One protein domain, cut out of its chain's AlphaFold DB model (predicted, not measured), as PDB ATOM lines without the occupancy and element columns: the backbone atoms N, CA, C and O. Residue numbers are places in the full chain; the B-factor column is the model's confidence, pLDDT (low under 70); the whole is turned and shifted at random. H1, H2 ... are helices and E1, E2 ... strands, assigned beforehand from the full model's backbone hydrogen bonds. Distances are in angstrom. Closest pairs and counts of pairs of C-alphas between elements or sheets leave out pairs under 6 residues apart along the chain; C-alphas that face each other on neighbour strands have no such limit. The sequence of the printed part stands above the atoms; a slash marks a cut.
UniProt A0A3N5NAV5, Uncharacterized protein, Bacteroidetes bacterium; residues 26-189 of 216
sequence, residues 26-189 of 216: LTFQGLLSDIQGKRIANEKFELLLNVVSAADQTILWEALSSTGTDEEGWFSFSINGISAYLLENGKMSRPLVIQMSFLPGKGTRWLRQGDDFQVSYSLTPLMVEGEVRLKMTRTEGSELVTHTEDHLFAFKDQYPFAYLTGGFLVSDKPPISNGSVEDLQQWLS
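What this domain is: This is residues 26 to 189 of the 216 residues of an uncharacterized protein of Bacteroidetes bacterium (UniProt A0A3N5NAV5). The domain is a sandwich of two five-stranded sheets, partly face to face, with their strands crossed at 38 degrees; helix H2 packs slantwise over the face of the first sheet that is turned away from the second. The second sheet is curled, its hairpin E6 and E7 reaching to one end of the longest axis, while the short helix H1 only grazes it. The 164 printed residues hold two named helices and ten named strands, in the order E1 E2 E3 E4 H1 E5 E6 E7 E8 E9 E10 H2, and the class is mostly strand. Both sheets are antiparallel, with orders E4 E1 E10 E9 E8 and E3 E2 E5 E6 E7. The whole is compact, with a radius of gyration of the C-alphas of 15.7 A and spans of 48 by 34 by 28 A.

How they stand to each other: The first strand, E1, residues 26 to 32, is an inner strand between E4, residues 74 to 79, and E10, residues 164 to 171. N 28 and O 77 are 2.9 A apart across E1 and E4, and N 29 and O 167 are 2.9 A apart across E1 and E10. E8, residues 145 to 149, and E9, residues 152 to 156, complete this sheet; E8 E9 E10 is a meander, each strand the antiparallel neighbour of the one before. N 147 and O 154 are 2.9 A apart, and N 155 and O 168 are 2.8 A apart. In the other sheet, E2, residues 44 to 53, and E3, residues 59 to 68, form a hairpin, with N 47 and O 65 2.8 A apart. E5, residues 96 to 103, E6, residues 117 to 128, and E7, residues 131 to 138, form a second meander. N 50 and O 99 are 2.9 A apart across E2 and E5, N 98 and O 121 are 2.8 A apart across E5 and E6, and N 124 and O 135 are 2.8 A apart across E6 and E7. The parts of the two sheets that face each other are 11.1 A centre to centre, with best planes 13 degrees apart. Between the two sheets, the closest C-alphas of the edge strands E3 and E4 are those of Gly 68 and Phe 75, 6.3 A apart, and the closest C-alphas of the edge strand E7 and the inner strand E9 are those of Met 136 and Phe 155, 6.9 A apart. H2, residues 178 to 188, is on the first sheet, two layers with the helix on one face, at a height over the sheet of 8.2 A. It lies over E1 and E10, slantwise to the strands at 42 degrees to E1 on the local plane; its closest C-alphas to E10 are those of Leu 188 and Gly 166, 6.5 A apart. H1, residues 83 to 86, only grazes the second sheet, with its residues 84 to 86. In H2 every O i to N i+4 pair is within hydrogen-bond range; H1 is too short for such a pair.

Where its parts are: E1 begins at C-alpha 26, (434.117, 275.982, 766.392), and is 19.4 A long. E2 is 29.1 A, E3 24.7 A, E5 22.3 A, E7 23.2 A and E10 22.6 A long. E6, the longest strand, runs 34.9 A to C-alpha 128 at (420.102, 265.827, 777.552). H2 is 15.1 A long and ends at C-alpha 188, (436.915, 262.797, 757.147).

The domain as a whole: The two C-alphas farthest apart are those of Gly 107 and Glu 129, at 50.3 A. The printed part has no cut. The links E1 to E2, 11 residues, and E5 to E6, 13 residues, are long. The mean pLDDT of the printed part is 90.0, and residue 90 is the one printed residue under 70.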
ATOM      1  N   LEU A  26     434.471 276.861 767.504       94.19
ATOM      2  CA  LEU A  26     434.117 275.982 766.392       94.19
ATOM      3  C   LEU A  26     435.211 276.069 765.331       94.19
ATOM      4  O   LEU A  26     435.474 277.149 764.807       94.19
ATOM      5  N   THR A  27     435.781 274.932 764.960       95.88
ATOM      6  CA  THR A  27     436.701 274.790 763.832       95.88
ATOM      7  C   THR A  27     436.075 273.895 762.778       95.88
ATOM      8  O   THR A  27     435.461 272.884 763.097       95.88
ATOM      9  N   PHE A  28     436.241 274.241 761.511       95.94
ATOM     10  CA  PHE A  28     435.851 273.398 760.388       95.94
ATOM     11  C   PHE A  28     437.085 272.939 759.624       95.94
ATOM     12  O   PHE A  28     437.993 273.736 759.394       95.94
ATOM     13  N   GLN A  29     437.076 271.677 759.201       96.56
ATOM     14  CA  GLN A  29     438.012 271.129 758.225       96.56
ATOM     15  C   GLN A  29     437.246 270.750 756.964       96.56
ATOM     16  O   GLN A  29     436.252 270.021 757.028       96.56
ATOM     17  N   GLY A  30     437.718 271.233 755.818       94.44
ATOM     18  CA  GLY A  30     437.146 270.916 754.519       94.44
ATOM     19  C   GLY A  30     438.198 270.407 753.552       94.44
ATOM     20  O   GLY A  30     439.260 271.002 753.423       94.44
ATOM     21  N   LEU A  31     437.869 269.335 752.845       95.12
ATOM     22  CA  LEU A  31     438.633 268.771 751.746       95.12
ATOM     23  C   LEU A  31     437.936 269.120 750.436       95.12
ATOM     24  O   LEU A  31     436.789 268.714 750.210       95.12
ATOM     25  N   LEU A  32     438.625 269.872 749.576       93.81
ATOM     26  CA  LEU A  32     438.102 270.257 748.270       93.81
ATOM     27  C   LEU A  32     438.542 269.278 747.184       93.81
ATOM     28  O   LEU A  32     439.711 268.912 747.062       93.81
ATOM     29  N   SER A  33     437.591 268.837 746.370       91.44
ATOM     30  CA  SER A  33     437.818 267.952 745.223       91.44
ATOM     31  C   SER A  33     436.938 268.382 744.057       91.44
ATOM     32  O   SER A  33     435.860 268.913 744.281       91.44
ATOM     33  N   ASP A  34     437.388 268.202 742.818       88.06
ATOM     34  CA  ASP A  34     436.602 268.530 741.631       88.06
ATOM     35  C   ASP A  34     435.516 267.474 741.339       88.06
ATOM     36  O   ASP A  34     435.367 266.482 742.052       88.06
ATOM     37  N   ILE A  35     434.748 267.667 740.260       82.06
ATOM     38  CA  ILE A  35     433.683 266.731 739.852       82.06
ATOM     39  C   ILE A  35     434.190 265.324 739.484       82.06
ATOM     40  O   ILE A  35     433.385 264.410 739.333       82.06
ATOM     41  N   GLN A  36     435.497 265.155 739.282       82.50
ATOM     42  CA  GLN A  36     436.140 263.872 738.997       82.50
ATOM     43  C   GLN A  36     436.737 263.252 740.269       82.50
ATOM     44  O   GLN A  36     437.395 262.220 740.184       82.50
ATOM     45  N   GLY A  37     436.533 263.875 741.436       82.19
ATOM     46  CA  GLY A  37     437.115 263.452 742.707       82.19
ATOM     47  C   GLY A  37     438.582 263.854 742.875       82.19
ATOM     48  O   GLY A  37     439.195 263.515 743.886       82.19
ATOM     49  N   LYS A  38     439.168 264.601 741.932       89.69
ATOM     50  CA  LYS A  38     440.565 265.021 742.039       89.69
ATOM     51  C   LYS A  38     440.692 266.160 743.046       89.69
ATOM     52  O   LYS A  38     439.983 267.159 742.951       89.69
ATOM     53  N   ARG A  39     441.645 266.042 743.974       93.62
ATOM     54  CA  ARG A  39     441.926 267.077 744.981       93.62
ATOM     55  C   ARG A  39     442.227 268.429 744.342       93.62
ATOM     56  O   ARG A  39     443.027 268.537 743.408       93.62
ATOM     57  N   ILE A  40     441.604 269.465 744.890       94.06
ATOM     58  CA  ILE A  40     441.852 270.860 744.534       94.06
ATOM     59  C   ILE A  40     442.940 271.360 745.484       94.06
ATOM     60  O   ILE A  40     442.650 271.938 746.523       94.06
ATOM     61  N   ALA A  41     444.197 271.072 745.155       95.81
ATOM     62  CA  ALA A  41     445.356 271.357 746.002       95.81
ATOM     63  C   ALA A  41     446.053 272.678 745.635       95.81
ATOM     64  O   ALA A  41     446.156 273.020 744.452       95.81
ATOM     65  N   ASN A  42     446.605 273.373 746.634       95.81
ATOM     66  CA  ASN A  42     447.343 274.636 746.495       95.81
ATOM     67  C   ASN A  42     446.564 275.746 745.759       95.81
ATOM     68  O   ASN A  42     447.149 276.582 745.061       95.81
ATOM     69  N   GLU A  43     445.240 275.756 745.886       95.25
ATOM     70  CA  GLU A  43     444.367 276.733 745.237       95.25
ATOM     71  C   GLU A  43     443.890 277.780 746.237       95.25
ATOM     72  O   GLU A  43     443.550 277.463 747.371       95.25
ATOM     73  N   LYS A  44     443.818 279.039 745.799       95.50
ATOM     74  CA  LYS A  44     443.294 280.142 746.614       95.50
ATOM     75  C   LYS A  44     441.836 280.416 746.290       95.50
ATOM     76  O   LYS A  44     441.418 280.212 745.150       95.50
ATOM     77  N   PHE A  45     441.083 280.921 747.255       95.50
ATOM     78  CA  PHE A  45     439.701 281.369 747.090       95.50
ATOM     79  C   PHE A  45     439.317 282.343 748.209       95.50
ATOM     80  O   PHE A  45     439.999 282.441 749.229       95.50
ATOM     81  N   GLU A  46     438.230 283.076 748.009       97.12
ATOM     82  CA  GLU A  46     437.639 283.899 749.060       97.12
ATOM     83  C   GLU A  46     436.532 283.095 749.750       97.12
ATOM     84  O   GLU A  46     435.697 282.473 749.091       97.12
ATOM     85  N   LEU A  47     436.530 283.091 751.079       96.88
ATOM     86  CA  LEU A  47     435.532 282.418 751.900       96.88
ATOM     87  C   LEU A  47     434.754 283.467 752.694       96.88
ATOM     88  O   LEU A  47     435.321 284.133 753.562       96.88
ATOM     89  N   LEU A  48     433.462 283.603 752.396       97.62
ATOM     90  CA  LEU A  48     432.527 284.400 753.186       97.62
ATOM     91  C   LEU A  48     431.791 283.477 754.158       97.62
ATOM     92  O   LEU A  48     431.098 282.549 753.741       97.62
ATOM     93  N   LEU A  49     431.938 283.745 755.450       97.50
ATOM     94  CA  LEU A  49     431.277 283.019 756.524       97.50
ATOM     95  C   LEU A  49     430.262 283.915 757.213       97.50
ATOM     96  O   LEU A  49     430.614 284.999 757.671       97.50
ATOM     97  N   ASN A  50     429.041 283.415 757.365       97.69
ATOM     98  CA  ASN A  50     427.998 284.056 758.154       97.69
ATOM     99  C   ASN A  50     427.505 283.111 759.246       97.69
ATOM    100  O   ASN A  50     427.164 281.960 758.972       97.69
ATOM    101  N   VAL A  51     427.407 283.611 760.476       96.50
ATOM    102  CA  VAL A  51     426.615 282.980 761.535       96.50
ATOM    103  C   VAL A  51     425.301 283.731 761.627       96.50
ATOM    104  O   VAL A  51     425.270 284.933 761.885       96.50
ATOM    105  N   VAL A  52     424.210 283.013 761.411       95.75
ATOM    106  CA  VAL A  52     422.863 283.562 761.297       95.75
ATOM    107  C   VAL A  52     421.972 282.943 762.371       95.75
ATOM    108  O   VAL A  52     422.040 281.744 762.638       95.75
ATOM    109  N   SER A  53     421.108 283.744 762.988       93.06
ATOM    110  CA  SER A  53     420.055 283.239 763.874       93.06
ATOM    111  C   SER A  53     419.012 282.476 763.055       93.06
ATOM    112  O   SER A  53     418.391 283.035 762.151       93.06
ATOM    113  N   ALA A  54     418.768 281.201 763.379       90.69
ATOM    114  CA  ALA A  54     417.792 280.403 762.634       90.69
ATOM    115  C   ALA A  54     416.357 280.956 762.742       90.69
ATOM    116  O   ALA A  54     415.538 280.718 761.857       90.69
ATOM    117  N   ALA A  55     416.048 281.695 763.811       88.94
ATOM    118  CA  ALA A  55     414.692 282.145 764.114       88.94
ATOM    119  C   ALA A  55     414.228 283.335 763.267       88.94
ATOM    120  O   ALA A  55     413.061 283.398 762.887       88.94
ATOM    121  N   ASP A  56     415.123 284.280 762.997       91.81
ATOM    122  CA  ASP A  56     414.802 285.554 762.341       91.81
ATOM    123  C   ASP A  56     415.742 285.884 761.174       91.81
ATOM    124  O   ASP A  56     415.571 286.913 760.526       91.81
ATOM    125  N   GLN A  57     416.687 284.992 760.861       92.94
ATOM    126  CA  GLN A  57     417.652 285.137 759.770       92.94
ATOM    127  C   GLN A  57     418.574 286.357 759.921       92.94
ATOM    128  O   GLN A  57     419.170 286.824 758.949       92.94
ATOM    129  N   THR A  58     418.724 286.868 761.145       94.12
ATOM    130  CA  THR A  58     419.625 287.988 761.426       94.12
ATOM    131  C   THR A  58     421.074 287.510 761.426       94.12
ATOM    132  O   THR A  58     421.390 286.502 762.063       94.12
ATOM    133  N   ILE A  59     421.962 288.236 760.743       96.12
ATOM    134  CA  ILE A  59     423.407 287.977 760.776       96.12
ATOM    135  C   ILE A  59     423.934 288.383 762.155       96.12
ATOM    136  O   ILE A  59     423.818 289.539 762.558       96.12
ATOM    137  N   LEU A  60     424.491 287.416 762.881       94.12
ATOM    138  CA  LEU A  60     425.073 287.591 764.211       94.12
ATOM    139  C   LEU A  60     426.586 287.824 764.144       94.12
ATOM    140  O   LEU A  60     427.151 288.512 764.995       94.12
ATOM    141  N   TRP A  61     427.233 287.241 763.136       95.75
ATOM    142  CA  TRP A  61     428.662 287.359 762.875       95.75
ATOM    143  C   TRP A  61     428.947 287.132 761.390       95.75
ATOM    144  O   TRP A  61     428.291 286.303 760.760       95.75
ATOM    145  N   GLU A  62     429.935 287.845 760.859       97.19
ATOM    146  CA  GLU A  62     430.380 287.747 759.468       97.19
ATOM    147  C   GLU A  62     431.908 287.844 759.404       97.19
ATOM    148  O   GLU A  62     432.521 288.643 760.118       97.19
ATOM    149  N   ALA A  63     432.516 287.057 758.519       96.94
ATOM    150  CA  ALA A  63     433.913 287.206 758.140       96.94
ATOM    151  C   ALA A  63     434.123 286.893 756.659       96.94
ATOM    152  O   ALA A  63     433.605 285.906 756.140       96.94
ATOM    153  N   LEU A  64     434.952 287.701 756.000       96.50
ATOM    154  CA  LEU A  64     435.491 287.423 754.672       96.50
ATOM    155  C   LEU A  64     436.989 287.151 754.805       96.50
ATOM    156  O   LEU A  64     437.719 287.975 755.360       96.50
ATOM    157  N   SER A  65     437.441 286.006 754.303       95.12
ATOM    158  CA  SER A  65     438.837 285.588 754.388       95.12
ATOM    159  C   SER A  65     439.363 285.104 753.042       95.12
ATOM    160  O   SER A  65     438.737 284.265 752.394       95.12
ATOM    161  N   SER A  66     440.549 285.581 752.665       95.25
ATOM    162  CA  SER A  66     441.304 285.042 751.535       95.25
ATOM    163  C   SER A  66     442.098 283.836 752.026       95.25
ATOM    164  O   SER A  66     443.054 283.982 752.792       95.25
ATOM    165  N   THR A  67     441.674 282.640 751.628       95.12
ATOM    166  CA  THR A  67     442.227 281.367 752.103       95.12
ATOM    167  C   THR A  67     442.658 280.490 750.925       95.12
ATOM    168  O   THR A  67     442.582 280.888 749.759       95.12
ATOM    169  N   GLY A  68     443.180 279.306 751.217       95.25
ATOM    170  CA  GLY A  68     443.522 278.334 750.199       95.25
ATOM    171  C   GLY A  68     443.658 276.931 750.752       95.25
ATOM    172  O   GLY A  68     443.666 276.728 751.965       95.25
ATOM    173  N   THR A  69     443.739 275.979 749.834       96.69
ATOM    174  CA  THR A  69     443.989 274.583 750.157       96.69
ATOM    175  C   THR A  69     445.476 274.276 750.243       96.69
ATOM    176  O   THR A  69     446.288 274.910 749.564       96.69
ATOM    177  N   ASP A  70     445.831 273.294 751.062       96.38
ATOM    178  CA  ASP A  70     447.177 272.730 751.117       96.38
ATOM    179  C   ASP A  70     447.450 271.749 749.958       96.38
ATOM    180  O   ASP A  70     446.728 271.712 748.954       96.38
ATOM    181  N   GLU A  71     448.531 270.976 750.067       96.00
ATOM    182  CA  GLU A  71     448.939 270.002 749.052       96.00
ATOM    183  C   GLU A  71     447.999 268.799 748.910       96.00
ATOM    184  O   GLU A  71     447.946 268.199 747.835       96.00
ATOM    185  N   GLU A  72     447.217 268.493 749.943       94.44
ATOM    186  CA  GLU A  72     446.238 267.405 749.940       94.44
ATOM    187  C   GLU A  72     444.825 267.893 749.584       94.44
ATOM    188  O   GLU A  72     443.945 267.092 749.259       94.44
ATOM    189  N   GLY A  73     444.611 269.211 749.560       95.19
ATOM    190  CA  GLY A  73     443.326 269.834 749.255       95.19
ATOM    191  C   GLY A  73     442.541 270.272 750.494       95.19
ATOM    192  O   GLY A  73     441.369 270.641 750.353       95.19
ATOM    193  N   TRP A  74     443.148 270.239 751.685       96.75
ATOM    194  CA  TRP A  74     442.515 270.664 752.930       96.75
ATOM    195  C   TRP A  74     442.563 272.173 753.114       96.75
ATOM    196  O   TRP A  74     443.545 272.833 752.785       96.75
ATOM    197  N   PHE A  75     441.513 272.715 753.716       96.31
ATOM    198  CA  PHE A  75     441.492 274.056 754.281       96.31
ATOM    199  C   PHE A  75     440.770 274.048 755.631       96.31
ATOM    200  O   PHE A  75     439.964 273.164 755.935       96.31
ATOM    201  N   SER A  76     441.041 275.078 756.428       95.56
ATOM    202  CA  SER A  76     440.521 275.227 757.783       95.56
ATOM    203  C   SER A  76     440.013 276.646 758.021       95.56
ATOM    204  O   SER A  76     440.558 277.612 757.476       95.56
ATOM    205  N   PHE A  77     438.999 276.783 758.870       94.88
ATOM    206  CA  PHE A  77     438.662 278.054 759.509       94.88
ATOM    207  C   PHE A  77     438.163 277.820 760.934       94.88
ATOM    208  O   PHE A  77     437.649 276.749 761.259       94.88
ATOM    209  N   SER A  78     438.261 278.861 761.761       94.50
ATOM    210  CA  SER A  78     437.780 278.839 763.141       94.50
ATOM    211  C   SER A  78     436.921 280.060 763.445       94.50
ATOM    212  O   SER A  78     437.239 281.177 763.035       94.50
ATOM    213  N   ILE A  79     435.841 279.838 764.189       93.62
ATOM    214  CA  ILE A  79     434.993 280.865 764.789       93.62
ATOM    215  C   ILE A  79     435.225 280.793 766.297       93.62
ATOM    216  O   ILE A  79     434.647 279.956 766.996       93.62
ATOM    217  N   ASN A  80     436.102 281.666 766.785       92.12
ATOM    218  CA  ASN A  80     436.434 281.731 768.202       92.12
ATOM    219  C   ASN A  80     435.280 282.380 768.976       92.12
ATOM    220  O   ASN A  80     434.728 283.393 768.541       92.12
ATOM    221  N   GLY A  81     434.929 281.822 770.131       89.69
ATOM    222  CA  GLY A  81     433.866 282.344 770.986       89.69
ATOM    223  C   GLY A  81     432.464 282.210 770.388       89.69
ATOM    224  O   GLY A  81     431.601 283.044 770.669       89.69
ATOM    225  N   ILE A  82     432.196 281.158 769.601       90.69
ATOM    226  CA  ILE A  82     430.853 280.881 769.065       90.69
ATOM    227  C   ILE A  82     429.802 280.711 770.181       90.69
ATOM    228  O   ILE A  82     428.608 280.919 769.949       90.69
ATOM    229  N   SER A  83     430.230 280.417 771.420       88.00
ATOM    230  CA  SER A  83     429.350 280.412 772.598       88.00
ATOM    231  C   SER A  83     428.598 281.724 772.818       88.00
ATOM    232  O   SER A  83     427.484 281.674 773.331       88.00
ATOM    233  N   ALA A  84     429.136 282.876 772.394       88.00
ATOM    234  CA  ALA A  84     428.444 284.165 772.490       88.00
ATOM    235  C   ALA A  84     427.124 284.199 771.697       88.00
ATOM    236  O   ALA A  84     426.237 284.994 772.001       88.00
ATOM    237  N   TYR A  85     426.994 283.325 770.697       88.69
ATOM    238  CA  TYR A  85     425.810 283.203 769.851       88.69
ATOM    239  C   TYR A  85     424.973 281.967 770.212       88.69
ATOM    240  O   TYR A  85     423.750 281.993 770.078       88.69
ATOM    241  N   LEU A  86     425.605 280.899 770.715       84.88
ATOM    242  CA  LEU A  86     424.927 279.675 771.173       84.88
ATOM    243  C   LEU A  86     424.283 279.809 772.556       84.88
ATOM    244  O   LEU A  86     423.422 279.003 772.908       84.88
ATOM    245  N   LEU A  87     424.707 280.790 773.356       80.75
ATOM    246  CA  LEU A  87     424.225 281.009 774.716       80.75
ATOM    247  C   LEU A  87     423.701 282.440 774.866       80.75
ATOM    248  O   LEU A  87     424.434 283.404 774.672       80.75
ATOM    249  N   GLU A  88     422.450 282.589 775.295       74.62
ATOM    250  CA  GLU A  88     421.849 283.874 775.650       74.62
ATOM    251  C   GLU A  88     421.693 283.940 777.175       74.62
ATOM    252  O   GLU A  88     420.979 283.139 777.780       74.62
ATOM    253  N   ASN A  89     422.388 284.879 777.827       70.69
ATOM    254  CA  ASN A  89     422.403 285.019 779.293       70.69
ATOM    255  C   ASN A  89     422.776 283.717 780.036       70.69
ATOM    256  O   ASN A  89     422.186 283.383 781.066       70.69
ATOM    257  N   GLY A  90     423.724 282.949 779.485       66.62
ATOM    258  CA  GLY A  90     424.161 281.665 780.046       66.62
ATOM    259  C   GLY A  90     423.147 280.525 779.892       66.62
ATOM    260  O   GLY A  90     423.380 279.433 780.402       66.62
ATOM    261  N   LYS A  91     422.032 280.754 779.190       71.94
ATOM    262  CA  LYS A  91     421.074 279.716 778.804       71.94
ATOM    263  C   LYS A  91     421.277 279.364 777.343       71.94
ATOM    264  O   LYS A  91     421.591 280.231 776.534       71.94
ATOM    265  N   MET A  92     421.070 278.094 777.014       71.56
ATOM    266  CA  MET A  92     421.087 277.614 775.634       71.56
ATOM    267  C   MET A  92     420.148 278.469 774.783       71.56
ATOM    268  O   MET A  92     418.970 278.626 775.118       71.56
ATOM    269  N   SER A  93     420.709 279.078 773.741       75.38
ATOM    270  CA  SER A  93     419.990 279.958 772.831       75.38
ATOM    271  C   SER A  93     419.308 279.139 771.727       75.38
ATOM    272  O   SER A  93     419.106 277.926 771.828       75.38
ATOM    273  N   ARG A  94     418.886 279.833 770.674       84.81
ATOM    274  CA  ARG A  94     418.232 279.260 769.498       84.81
ATOM    275  C   ARG A  94     419.273 278.598 768.578       84.81
ATOM    276  O   ARG A  94     420.451 278.937 768.655       84.81
ATOM    277  N   PRO A  95     418.856 277.698 767.669       92.00
ATOM    278  CA  PRO A  95     419.757 277.158 766.659       92.00
ATOM    279  C   PRO A  95     420.444 278.267 765.858       92.00
ATOM    280  O   PRO A  95     419.823 279.271 765.492       92.00
ATOM    281  N   LEU A  96     421.717 278.050 765.553       94.62
ATOM    282  CA  LEU A  96     422.490 278.895 764.651       94.62
ATOM    283  C   LEU A  96     422.551 278.247 763.275       94.62
ATOM    284  O   LEU A  96     422.509 277.024 763.167       94.62
ATOM    285  N   VAL A  97     422.681 279.060 762.234       95.94
ATOM    286  CA  VAL A  97     422.998 278.622 760.877       95.94
ATOM    287  C   VAL A  97     424.364 279.182 760.504       95.94
ATOM    288  O   VAL A  97     424.550 280.392 760.457       95.94
ATOM    289  N   ILE A  98     425.316 278.295 760.240       96.31
ATOM    290  CA  ILE A  98     426.638 278.604 759.706       96.31
ATOM    291  C   ILE A  98     426.531 278.497 758.188       96.31
ATOM    292  O   ILE A  98     426.326 277.406 757.655       96.31
ATOM    293  N   GLN A  99     426.630 279.624 757.493       96.56
ATOM    294  CA  GLN A  99     426.625 279.698 756.037       96.56
ATOM    295  C   GLN A  99     428.044 279.957 755.548       96.56
ATOM    296  O   GLN A  99     428.716 280.859 756.044       96.56
ATOM    297  N   MET A 100     428.484 279.171 754.573       95.94
ATOM    298  CA  MET A 100     429.800 279.299 753.962       95.94
ATOM    299  C   MET A 100     429.634 279.456 752.465       95.94
ATOM    300  O   MET A 100     429.117 278.544 751.820       95.94
ATOM    301  N   SER A 101     430.087 280.584 751.934       95.81
ATOM    302  CA  SER A 101     430.076 280.872 750.505       95.81
ATOM    303  C   SER A 101     431.503 280.910 749.980       95.81
ATOM    304  O   SER A 101     432.337 281.684 750.455       95.81
ATOM    305  N   PHE A 102     431.771 280.063 748.993       94.88
ATOM    306  CA  PHE A 102     433.061 279.937 748.327       94.88
ATOM    307  C   PHE A 102     433.030 280.784 747.065       94.88
ATOM    308  O   PHE A 102     432.207 280.558 746.177       94.88
ATOM    309  N   LEU A 103     433.915 281.773 747.009       95.38
ATOM    310  CA  LEU A 103     433.941 282.795 745.976       95.38
ATOM    311  C   LEU A 103     435.286 282.766 745.231       95.38
ATOM    312  O   LEU A 103     436.340 282.526 745.836       95.38
ATOM    313  N   PRO A 104     435.293 283.037 743.919       94.56
ATOM    314  CA  PRO A 104     436.518 283.083 743.144       94.56
ATOM    315  C   PRO A 104     437.317 284.337 743.523       94.56
ATOM    316  O   PRO A 104     436.848 285.465 743.387       94.56
ATOM    317  N   GLY A 105     438.551 284.138 743.979       90.75
ATOM    318  CA  GLY A 105     439.505 285.188 744.321       90.75
ATOM    319  C   GLY A 105     440.575 285.398 743.249       90.75
ATOM    320  O   GLY A 105     440.559 284.816 742.157       90.75
ATOM    321  N   LYS A 106     441.571 286.235 743.564       88.00
ATOM    322  CA  LYS A 106     442.731 286.420 742.685       88.00
ATOM    323  C   LYS A 106     443.581 285.146 742.676       88.00
ATOM    324  O   LYS A 106     444.239 284.826 743.661       88.00
ATOM    325  N   GLY A 107     443.632 284.477 741.528       83.69
ATOM    326  CA  GLY A 107     444.420 283.255 741.346       83.69
ATOM    327  C   GLY A 107     443.643 281.959 741.572       83.69
ATOM    328  O   GLY A 107     444.240 280.897 741.451       83.69
ATOM    329  N   THR A 108     442.336 282.032 741.836       90.62
ATOM    330  CA  THR A 108     441.454 280.859 741.829       90.62
ATOM    331  C   THR A 108     441.320 280.317 740.410       90.62
ATOM    332  O   THR A 108     440.939 281.060 739.502       90.62
ATOM    333  N   ARG A 109     441.636 279.034 740.200       90.25
ATOM    334  CA  ARG A 109     441.519 278.377 738.883       90.25
ATOM    335  C   ARG A 109     440.385 277.363 738.806       90.25
ATOM    336  O   ARG A 109     439.890 277.096 737.714       90.25
ATOM    337  N   TRP A 110     439.989 276.798 739.941       88.31
ATOM    338  CA  TRP A 110     438.988 275.730 740.014       88.31
ATOM    339  C   TRP A 110     437.539 276.240 740.013       88.31
ATOM    340  O   TRP A 110     436.647 275.529 739.558       88.31
ATOM    341  N   LEU A 111     437.315 277.482 740.455       89.25
ATOM    342  CA  LEU A 111     436.021 278.164 740.441       89.25
ATOM    343  C   LEU A 111     436.070 279.330 739.445       89.25
ATOM    344  O   LEU A 111     436.990 280.152 739.484       89.25
ATOM    345  N   ARG A 112     435.114 279.390 738.511       88.50
ATOM    346  CA  ARG A 112     435.104 280.426 737.466       88.50
ATOM    347  C   ARG A 112     434.618 281.754 738.033       88.50
ATOM    348  O   ARG A 112     433.832 281.802 738.969       88.50
ATOM    349  N   GLN A 113     435.057 282.850 737.419       88.00
ATOM    350  CA  GLN A 113     434.574 284.185 737.770       88.00
ATOM    351  C   GLN A 113     433.059 284.285 737.545       88.00
ATOM    352  O   GLN A 113     432.585 284.023 736.440       88.00
ATOM    353  N   GLY A 114     432.328 284.682 738.588       84.75
ATOM    354  CA  GLY A 114     430.864 284.760 738.589       84.75
ATOM    355  C   GLY A 114     430.146 283.476 739.017       84.75
ATOM    356  O   GLY A 114     428.932 283.530 739.196       84.75
ATOM    357  N   ASP A 115     430.872 282.371 739.208       88.12
ATOM    358  CA  ASP A 115     430.346 281.174 739.864       88.12
ATOM    359  C   ASP A 115     430.612 281.271 741.373       88.12
ATOM    360  O   ASP A 115     431.654 281.767 741.799       88.12
ATOM    361  N   ASP A 116     429.684 280.769 742.179       89.44
ATOM    362  CA  ASP A 116     429.853 280.539 743.608       89.44
ATOM    363  C   ASP A 116     429.181 279.217 743.993       89.44
ATOM    364  O   ASP A 116     428.400 278.637 743.229       89.44
ATOM    365  N   PHE A 117     429.509 278.702 745.173       89.06
ATOM    366  CA  PHE A 117     428.626 277.751 745.830       89.06
ATOM    367  C   PHE A 117     428.585 278.020 747.324       89.06
ATOM    368  O   PHE A 117     429.543 278.509 747.929       89.06
ATOM    369  N   GLN A 118     427.443 277.688 747.907       92.44
ATOM    370  CA  GLN A 118     427.170 277.887 749.313       92.44
ATOM    371  C   GLN A 118     426.776 276.563 749.947       92.44
ATOM    372  O   GLN A 118     425.975 275.809 749.397       92.44
ATOM    373  N   VAL A 119     427.292 276.325 751.146       92.06
ATOM    374  CA  VAL A 119     426.819 275.267 752.038       92.06
ATOM    375  C   VAL A 119     426.337 275.886 753.337       92.06
ATOM    376  O   VAL A 119     426.724 276.997 753.714       92.06
ATOM    377  N   SER A 120     425.417 275.211 754.014       94.25
ATOM    378  CA  SER A 120     424.831 275.727 755.245       94.25
ATOM    379  C   SER A 120     424.560 274.603 756.231       94.25
ATOM    380  O   SER A 120     424.019 273.558 755.867       94.25
ATOM    381  N   TYR A 121     424.939 274.841 757.482       94.88
ATOM    382  CA  TYR A 121     424.808 273.894 758.580       94.88
ATOM    383  C   TYR A 121     424.099 274.569 759.739       94.88
ATOM    384  O   TYR A 121     424.428 275.692 760.106       94.88
ATOM    385  N   SER A 122     423.132 273.888 760.335       94.94
ATOM    386  CA  SER A 122     422.522 274.303 761.582       94.94
ATOM    387  C   SER A 122     423.235 273.651 762.758       94.94
ATOM    388  O   SER A 122     423.343 272.427 762.803       94.94
ATOM    389  N   LEU A 123     423.683 274.464 763.714       94.62
ATOM    390  CA  LEU A 123     424.208 274.026 765.001       94.62
ATOM    391  C   LEU A 123     423.136 274.261 766.065       94.62
ATOM    392  O   LEU A 123     422.768 275.400 766.359       94.62
ATOM    393  N   THR A 124     422.617 273.169 766.615       92.38
ATOM    394  CA  THR A 124     421.525 273.181 767.584       92.38
ATOM    395  C   THR A 124     422.034 272.776 768.966       92.38
ATOM    396  O   THR A 124     422.458 271.629 769.144       92.38
ATOM    397  N   PRO A 125     421.964 273.679 769.955       89.62
ATOM    398  CA  PRO A 125     422.155 273.326 771.352       89.62
ATOM    399  C   PRO A 125     420.998 272.450 771.869       89.62
ATOM    400  O   PRO A 125     419.828 272.791 771.702       89.62
ATOM    401  N   LEU A 126     421.314 271.330 772.521       88.12
ATOM    402  CA  LEU A 126     420.369 270.394 773.140       88.12
ATOM    403  C   LEU A 126     420.698 270.205 774.625       88.12
ATOM    404  O   LEU A 126     421.862 270.199 775.011       88.12
ATOM    405  N   MET A 127     419.672 270.002 775.450       84.12
ATOM    406  CA  MET A 127     419.831 269.594 776.849       84.12
ATOM    407  C   MET A 127     419.412 268.134 776.986       84.12
ATOM    408  O   MET A 127     418.244 267.809 776.771       84.12
ATOM    409  N   VAL A 128     420.351 267.261 777.346       84.69
ATOM    410  CA  VAL A 128     420.102 265.827 777.552       84.69
ATOM    411  C   VAL A 128     420.640 265.458 778.924       84.69
ATOM    412  O   VAL A 128     421.817 265.651 779.188       84.69
ATOM    413  N   GLU A 129     419.766 264.985 779.816       86.25
ATOM    414  CA  GLU A 129     420.144 264.545 781.176       86.25
ATOM    415  C   GLU A 129     420.888 265.609 782.015       86.25
ATOM    416  O   GLU A 129     421.616 265.292 782.948       86.25
ATOM    417  N   GLY A 130     420.661 266.894 781.723       80.00
ATOM    418  CA  GLY A 130     421.316 268.012 782.414       80.00
ATOM    419  C   GLY A 130     422.645 268.447 781.794       80.00
ATOM    420  O   GLY A 130     423.197 269.457 782.221       80.00
ATOM    421  N   GLU A 131     423.108 267.759 780.753       81.31
ATOM    422  CA  GLU A 131     424.307 268.109 779.998       81.31
ATOM    423  C   GLU A 131     423.959 268.829 778.693       81.31
ATOM    424  O   GLU A 131     422.959 268.536 778.023       81.31
ATOM    425  N   VAL A 132     424.819 269.780 778.329       79.44
ATOM    426  CA  VAL A 132     424.782 270.453 777.033       79.44
ATOM    427  C   VAL A 132     425.320 269.492 775.982       79.44
ATOM    428  O   VAL A 132     426.478 269.088 776.025       79.44
ATOM    429  N   ARG A 133     424.481 269.159 775.005       86.88
ATOM    430  CA  ARG A 133     424.881 268.452 773.790       86.88
ATOM    431  C   ARG A 133     424.689 269.347 772.585       86.88
ATOM    432  O   ARG A 133     423.868 270.262 772.587       86.88
ATOM    433  N   LEU A 134     425.438 269.059 771.537       91.00
ATOM    434  CA  LEU A 134     425.346 269.771 770.278       91.00
ATOM    435  C   LEU A 134     424.903 268.800 769.193       91.00
ATOM    436  O   LEU A 134     425.387 267.673 769.114       91.00
ATOM    437  N   LYS A 135     423.973 269.251 768.358       93.12
ATOM    438  CA  LYS A 135     423.551 268.552 767.148       93.12
ATOM    439  C   LYS A 135     423.858 269.430 765.952       93.12
ATOM    440  O   LYS A 135     423.531 270.616 765.970       93.12
ATOM    441  N   MET A 136     424.422 268.840 764.903       94.81
ATOM    442  CA  MET A 136     424.637 269.534 763.643       94.81
ATOM    443  C   MET A 136     423.859 268.875 762.508       94.81
ATOM    444  O   MET A 136     423.775 267.652 762.395       94.81
ATOM    445  N   THR A 137     423.230 269.690 761.672       92.69
ATOM    446  CA  THR A 137     422.428 269.220 760.541       92.69
ATOM    447  C   THR A 137     422.648 270.150 759.371       92.69
ATOM    448  O   THR A 137     422.546 271.362 759.516       92.69
ATOM    449  N   ARG A 138     422.935 269.606 758.199       90.00
ATOM    450  CA  ARG A 138     422.979 270.396 756.979       90.00
ATOM    451  C   ARG A 138     421.581 270.904 756.649       90.00
ATOM    452  O   ARG A 138     420.615 270.156 756.773       90.00
ATOM    453  N   THR A 139     421.449 272.154 756.215       81.88
ATOM    454  CA  THR A 139     420.127 272.791 756.055       81.88
ATOM    455  C   THR A 139     419.241 272.097 755.007       81.88
ATOM    456  O   THR A 139     418.022 272.229 755.053       81.88
ATOM    457  N   GLU A 140     419.821 271.294 754.109       77.62
ATOM    458  CA  GLU A 140     419.085 270.431 753.170       77.62
ATOM    459  C   GLU A 140     418.574 269.103 753.771       77.62
ATOM    460  O   GLU A 140     417.994 268.284 753.064       77.62
ATOM    461  N   GLY A 141     418.735 268.900 755.083       74.75
ATOM    462  CA  GLY A 141     418.078 267.840 755.857       74.75
ATOM    463  C   GLY A 141     418.962 266.658 756.261       74.75
ATOM    464  O   GLY A 141     418.460 265.719 756.874       74.75
ATOM    465  N   SER A 142     420.261 266.680 755.953       82.75
ATOM    466  CA  SER A 142     421.192 265.609 756.335       82.75
ATOM    467  C   SER A 142     421.768 265.858 757.729       82.75
ATOM    468  O   SER A 142     422.456 266.853 757.955       82.75
ATOM    469  N   GLU A 143     421.494 264.963 758.675       88.06
ATOM    470  CA  GLU A 143     422.133 264.989 759.995       88.06
ATOM    471  C   GLU A 143     423.593 264.541 759.885       88.06
ATOM    472  O   GLU A 143     423.897 263.568 759.193       88.06
ATOM    473  N   LEU A 144     424.499 265.267 760.545       91.69
ATOM    474  CA  LEU A 144     425.918 264.921 760.551       91.69
ATOM    475  C   LEU A 144     426.167 263.817 761.581       91.69
ATOM    476  O   LEU A 144     425.595 263.828 762.675       91.69
ATOM    477  N   VAL A 145     427.069 262.886 761.262       91.44
ATOM    478  CA  VAL A 145     427.518 261.897 762.251       91.44
ATOM    479  C   VAL A 145     428.282 262.627 763.328       91.44
ATOM    480  O   VAL A 145     429.173 263.413 763.023       91.44
ATOM    481  N   THR A 146     427.933 262.349 764.577       92.25
ATOM    482  CA  THR A 146     428.554 262.986 765.733       92.25
ATOM    483  C   THR A 146     429.419 261.978 766.475       92.25
ATOM    484  O   THR A 146     428.969 260.870 766.767       92.25
ATOM    485  N   HIS A 147     430.644 262.375 766.797       90.31
ATOM    486  CA  HIS A 147     431.492 261.719 767.782       90.31
ATOM    487  C   HIS A 147     431.743 262.697 768.931       90.31
ATOM    488  O   HIS A 147     431.857 263.904 768.711       90.31
ATOM    489  N   THR A 148     431.768 262.207 770.165       86.50
ATOM    490  CA  THR A 148     431.943 263.052 771.349       86.50
ATOM    491  C   THR A 148     432.963 262.407 772.263       86.50
ATOM    492  O   THR A 148     432.800 261.247 772.636       86.50
ATOM    493  N   GLU A 149     433.984 263.174 772.618       84.44
ATOM    494  CA  GLU A 149     435.048 262.766 773.527       84.44
ATOM    495  C   GLU A 149     435.386 263.948 774.437       84.44
ATOM    496  O   GLU A 149     435.750 265.019 773.958       84.44
ATOM    497  N   ASP A 150     435.232 263.762 775.750       85.38
ATOM    498  CA  ASP A 150     435.462 264.778 776.780       85.38
ATOM    499  C   ASP A 150     434.876 266.165 776.436       85.38
ATOM    500  O   ASP A 150     433.675 266.402 776.548       85.38
ATOM    501  N   HIS A 151     435.750 267.084 776.026       85.38
ATOM    502  CA  HIS A 151     435.492 268.497 775.756       85.38
ATOM    503  C   HIS A 151     435.311 268.793 774.265       85.38
ATOM    504  O   HIS A 151     435.337 269.953 773.864       85.38
ATOM    505  N   LEU A 152     435.177 267.754 773.435       90.31
ATOM    506  CA  LEU A 152     435.214 267.831 771.982       90.31
ATOM    507  C   LEU A 152     433.979 267.166 771.361       90.31
ATOM    508  O   LEU A 152     433.660 266.005 771.623       90.31
ATOM    509  N   PHE A 153     433.317 267.893 770.466       92.44
ATOM    510  CA  PHE A 153     432.280 267.369 769.583       92.44
ATOM    511  C   PHE A 153     432.796 267.405 768.149       92.44
ATOM    512  O   PHE A 153     433.081 268.481 767.625       92.44
ATOM    513  N   ALA A 154     432.884 266.245 767.506       93.94
ATOM    514  CA  ALA A 154     433.244 266.120 766.103       93.94
ATOM    515  C   ALA A 154     432.004 265.795 765.264       93.94
ATOM    516  O   ALA A 154     431.237 264.896 765.605       93.94
ATOM    517  N   PHE A 155     431.819 266.499 764.151       94.44
ATOM    518  CA  PHE A 155     430.702 266.316 763.227       94.44
ATOM    519  C   PHE A 155     431.226 266.019 761.825       94.44
ATOM    520  O   PHE A 155     431.988 266.817 761.291       94.44
ATOM    521  N   LYS A 156     430.788 264.922 761.203       92.75
ATOM    522  CA  LYS A 156     431.135 264.550 759.820       92.75
ATOM    523  C   LYS A 156     429.911 264.632 758.917       92.75
ATOM    524  O   LYS A 156     428.888 264.005 759.207       92.75
ATOM    525  N   ASP A 157     430.029 265.354 757.803       89.00
ATOM    526  CA  ASP A 157     429.051 265.262 756.718       89.00
ATOM    527  C   ASP A 157     429.271 263.957 755.943       89.00
ATOM    528  O   ASP A 157     430.327 263.727 755.350       89.00
ATOM    529  N   GLN A 158     428.278 263.068 755.983       82.00
ATOM    530  CA  GLN A 158     428.326 261.781 755.283       82.00
ATOM    531  C   GLN A 158     428.079 261.902 753.778       82.00
ATOM    532  O   GLN A 158     428.357 260.959 753.037       82.00
ATOM    533  N   TYR A 159     427.533 263.027 753.321       81.69
ATOM    534  CA  TYR A 159     427.094 263.205 751.946       81.69
ATOM    535  C   TYR A 159     427.790 264.424 751.351       81.69
ATOM    536  O   TYR A 159     427.173 265.475 751.317       81.69
ATOM    537  N   PRO A 160     429.035 264.328 750.864       74.62
ATOM    538  CA  PRO A 160     429.773 265.476 750.336       74.62
ATOM    539  C   PRO A 160     428.929 266.355 749.403       74.62
ATOM    540  O   PRO A 160     428.224 265.848 748.527       74.62
ATOM    541  N   PHE A 161     428.986 267.673 749.595       77.38
ATOM    542  CA  PHE A 161     428.252 268.618 748.759       77.38
ATOM    543  C   PHE A 161     429.143 269.093 747.618       77.38
ATOM    544  O   PHE A 161     430.101 269.826 747.860       77.38
ATOM    545  N   ALA A 162     428.800 268.727 746.381       81.00
ATOM    546  CA  ALA A 162     429.528 269.100 745.166       81.00
ATOM    547  C   ALA A 162     431.047 268.857 745.276       81.00
ATOM    548  O   ALA A 162     431.506 267.748 745.019       81.00
ATOM    549  N   TYR A 163     431.794 269.893 745.663       82.88
ATOM    550  CA  TYR A 163     433.251 269.913 745.775       82.88
ATOM    551  C   TYR A 163     433.783 269.701 747.198       82.88
ATOM    552  O   TYR A 163     434.993 269.634 747.381       82.88
ATOM    553  N   LEU A 164     432.916 269.657 748.212       89.12
ATOM    554  CA  LEU A 164     433.293 269.748 749.620       89.12
ATOM    555  C   LEU A 164     432.939 268.471 750.383       89.12
ATOM    556  O   LEU A 164     431.766 268.155 750.589       89.12
ATOM    557  N   THR A 165     433.970 267.798 750.886       90.38
ATOM    558  CA  THR A 165     433.850 266.882 752.029       90.38
ATOM    559  C   THR A 165     434.302 267.638 753.266       90.38
ATOM    560  O   THR A 165     435.324 268.314 753.214       90.38
ATOM    561  N   GLY A 166     433.572 267.576 754.375       90.31
ATOM    562  CA  GLY A 166     433.970 268.359 755.535       90.31
ATOM    563  C   GLY A 166     433.349 267.925 756.845       90.31
ATOM    564  O   GLY A 166     432.427 267.106 756.902       90.31
ATOM    565  N   GLY A 167     433.888 268.511 757.902       92.62
ATOM    566  CA  GLY A 167     433.452 268.274 759.260       92.62
ATOM    567  C   GLY A 167     433.858 269.388 760.202       92.62
ATOM    568  O   GLY A 167     434.670 270.253 759.880       92.62
ATOM    569  N   PHE A 168     433.257 269.360 761.380       94.94
ATOM    570  CA  PHE A 168     433.416 270.384 762.398       94.94
ATOM    571  C   PHE A 168     433.965 269.771 763.678       94.94
ATOM    572  O   PHE A 168     433.573 268.671 764.052       94.94
ATOM    573  N   LEU A 169     434.812 270.522 764.368       94.31
ATOM    574  CA  LEU A 169     435.161 270.334 765.766       94.31
ATOM    575  C   LEU A 169     434.566 271.484 766.565       94.31
ATOM    576  O   LEU A 169     434.721 272.648 766.198       94.31
ATOM    577  N   VAL A 170     433.911 271.167 767.672       91.94
ATOM    578  CA  VAL A 170     433.482 272.142 768.672       91.94
ATOM    579  C   VAL A 170     434.130 271.782 769.994       91.94
ATOM    580  O   VAL A 170     434.028 270.633 770.412       91.94
ATOM    581  N   SER A 171     434.775 272.748 770.650       90.44
ATOM    582  CA  SER A 171     435.407 272.539 771.955       90.44
ATOM    583  C   SER A 171     434.994 273.597 772.963       90.44
ATOM    584  O   SER A 171     434.997 274.782 772.641       90.44
ATOM    585  N   ASP A 172     434.672 273.175 774.188       86.31
ATOM    586  CA  ASP A 172     434.443 274.058 775.343       86.31
ATOM    587  C   ASP A 172     435.728 274.337 776.156       86.31
ATOM    588  O   ASP A 172     435.709 275.110 777.120       86.31
ATOM    589  N   LYS A 173     436.857 273.749 775.732       87.25
ATOM    590  CA  LYS A 173     438.215 274.009 776.226       87.25
ATOM    591  C   LYS A 173     439.147 274.407 775.079       87.25
ATOM    592  O   LYS A 173     440.006 273.617 774.679       87.25
ATOM    593  N   PRO A 174     439.000 275.618 774.526       84.81
ATOM    594  CA  PRO A 174     439.907 276.099 773.499       84.81
ATOM    595  C   PRO A 174     441.319 276.372 774.054       84.81
ATOM    596  O   PRO A 174     441.476 276.634 775.252       84.81
ATOM    597  N   PRO A 175     442.355 276.371 773.193       87.38
ATOM    598  CA  PRO A 175     442.284 276.130 771.749       87.38
ATOM    599  C   PRO A 175     442.131 274.641 771.407       87.38
ATOM    600  O   PRO A 175     442.606 273.771 772.134       87.38
ATOM    601  N   ILE A 176     441.505 274.349 770.264       87.06
ATOM    602  CA  ILE A 176     441.478 272.991 769.703       87.06
ATOM    603  C   ILE A 176     442.913 272.589 769.331       87.06
ATOM    604  O   ILE A 176     443.637 273.361 768.702       87.06
ATOM    605  N   SER A 177     443.333 271.397 769.758       89.69
ATOM    606  CA  SER A 177     444.695 270.909 769.532       89.69
ATOM    607  C   SER A 177     444.918 270.495 768.073       89.69
ATOM    608  O   SER A 177     443.993 270.014 767.420       89.69
ATOM    609  N   ASN A 178     446.154 270.616 767.579       89.62
ATOM    610  CA  ASN A 178     446.502 270.145 766.231       89.62
ATOM    611  C   ASN A 178     446.253 268.639 766.063       89.62
ATOM    612  O   ASN A 178     445.757 268.240 765.021       89.62
ATOM    613  N   GLY A 179     446.506 267.827 767.097       91.56
ATOM    614  CA  GLY A 179     446.217 266.388 767.052       91.56
ATOM    615  C   GLY A 179     444.731 266.108 766.818       91.56
ATOM    616  O   GLY A 179     444.385 265.342 765.933       91.56
ATOM    617  N   SER A 180     443.839 266.833 767.501       91.44
ATOM    618  CA  SER A 180     442.389 266.718 767.271       91.44
ATOM    619  C   SER A 180     441.979 267.108 765.844       91.44
ATOM    620  O   SER A 180     441.023 266.557 765.302       91.44
ATOM    621  N   VAL A 181     442.678 268.073 765.237       91.06
ATOM    622  CA  VAL A 181     442.458 268.471 763.839       91.06
ATOM    623  C   VAL A 181     442.918 267.374 762.879       91.06
ATOM    624  O   VAL A 181     442.172 267.044 761.960       91.06
ATOM    625  N   GLU A 182     444.095 266.793 763.106       91.75
ATOM    626  CA  GLU A 182     444.632 265.673 762.321       91.75
ATOM    627  C   GLU A 182     443.720 264.437 762.421       91.75
ATOM    628  O   GLU A 182     443.359 263.855 761.399       91.75
ATOM    629  N   ASP A 183     443.249 264.105 763.624       91.19
ATOM    630  CA  ASP A 183     442.290 263.018 763.855       91.19
ATOM    631  C   ASP A 183     440.980 263.255 763.086       91.19
ATOM    632  O   ASP A 183     440.435 262.340 762.458       91.19
ATOM    633  N   LEU A 184     440.476 264.502 763.076       90.19
ATOM    634  CA  LEU A 184     439.305 264.859 762.275       90.19
ATOM    635  C   LEU A 184     439.586 264.674 760.780       90.19
ATOM    636  O   LEU A 184     438.760 264.088 760.084       90.19
ATOM    637  N   GLN A 185     440.718 265.161 760.270       91.75
ATOM    638  CA  GLN A 185     441.081 265.006 758.858       91.75
ATOM    639  C   GLN A 185     441.178 263.528 758.465       91.75
ATOM    640  O   GLN A 185     440.627 263.130 757.435       91.75
ATOM    641  N   GLN A 186     441.782 262.691 759.310       90.75
ATOM    642  CA  GLN A 186     441.835 261.249 759.095       90.75
ATOM    643  C   GLN A 186     440.429 260.638 759.062       90.75
ATOM    644  O   GLN A 186     440.122 259.844 758.175       90.75
ATOM    645  N   TRP A 187     439.545 261.034 759.979       89.31
ATOM    646  CA  TRP A 187     438.170 260.534 760.008       89.31
ATOM    647  C   TRP A 187     437.328 261.011 758.814       89.31
ATOM    648  O   TRP A 187     436.426 260.302 758.357       89.31
ATOM    649  N   LEU A 188     437.593 262.211 758.304       87.75
ATOM    650  CA  LEU A 188     436.915 262.797 757.147       87.75
ATOM    651  C   LEU A 188     437.441 262.276 755.811       87.75
ATOM    652  O   LEU A 188     436.705 262.326 754.823       87.75
ATOM    653  N   SER A 189     438.683 261.793 755.781       85.69
ATOM    654  CA  SER A 189     439.311 261.266 754.576       85.69
ATOM    655  C   SER A 189     438.432 260.166 753.970       85.69
ATOM    656  O   SER A 189     437.971 259.278 754.692       85.69
TER     657      SER A 189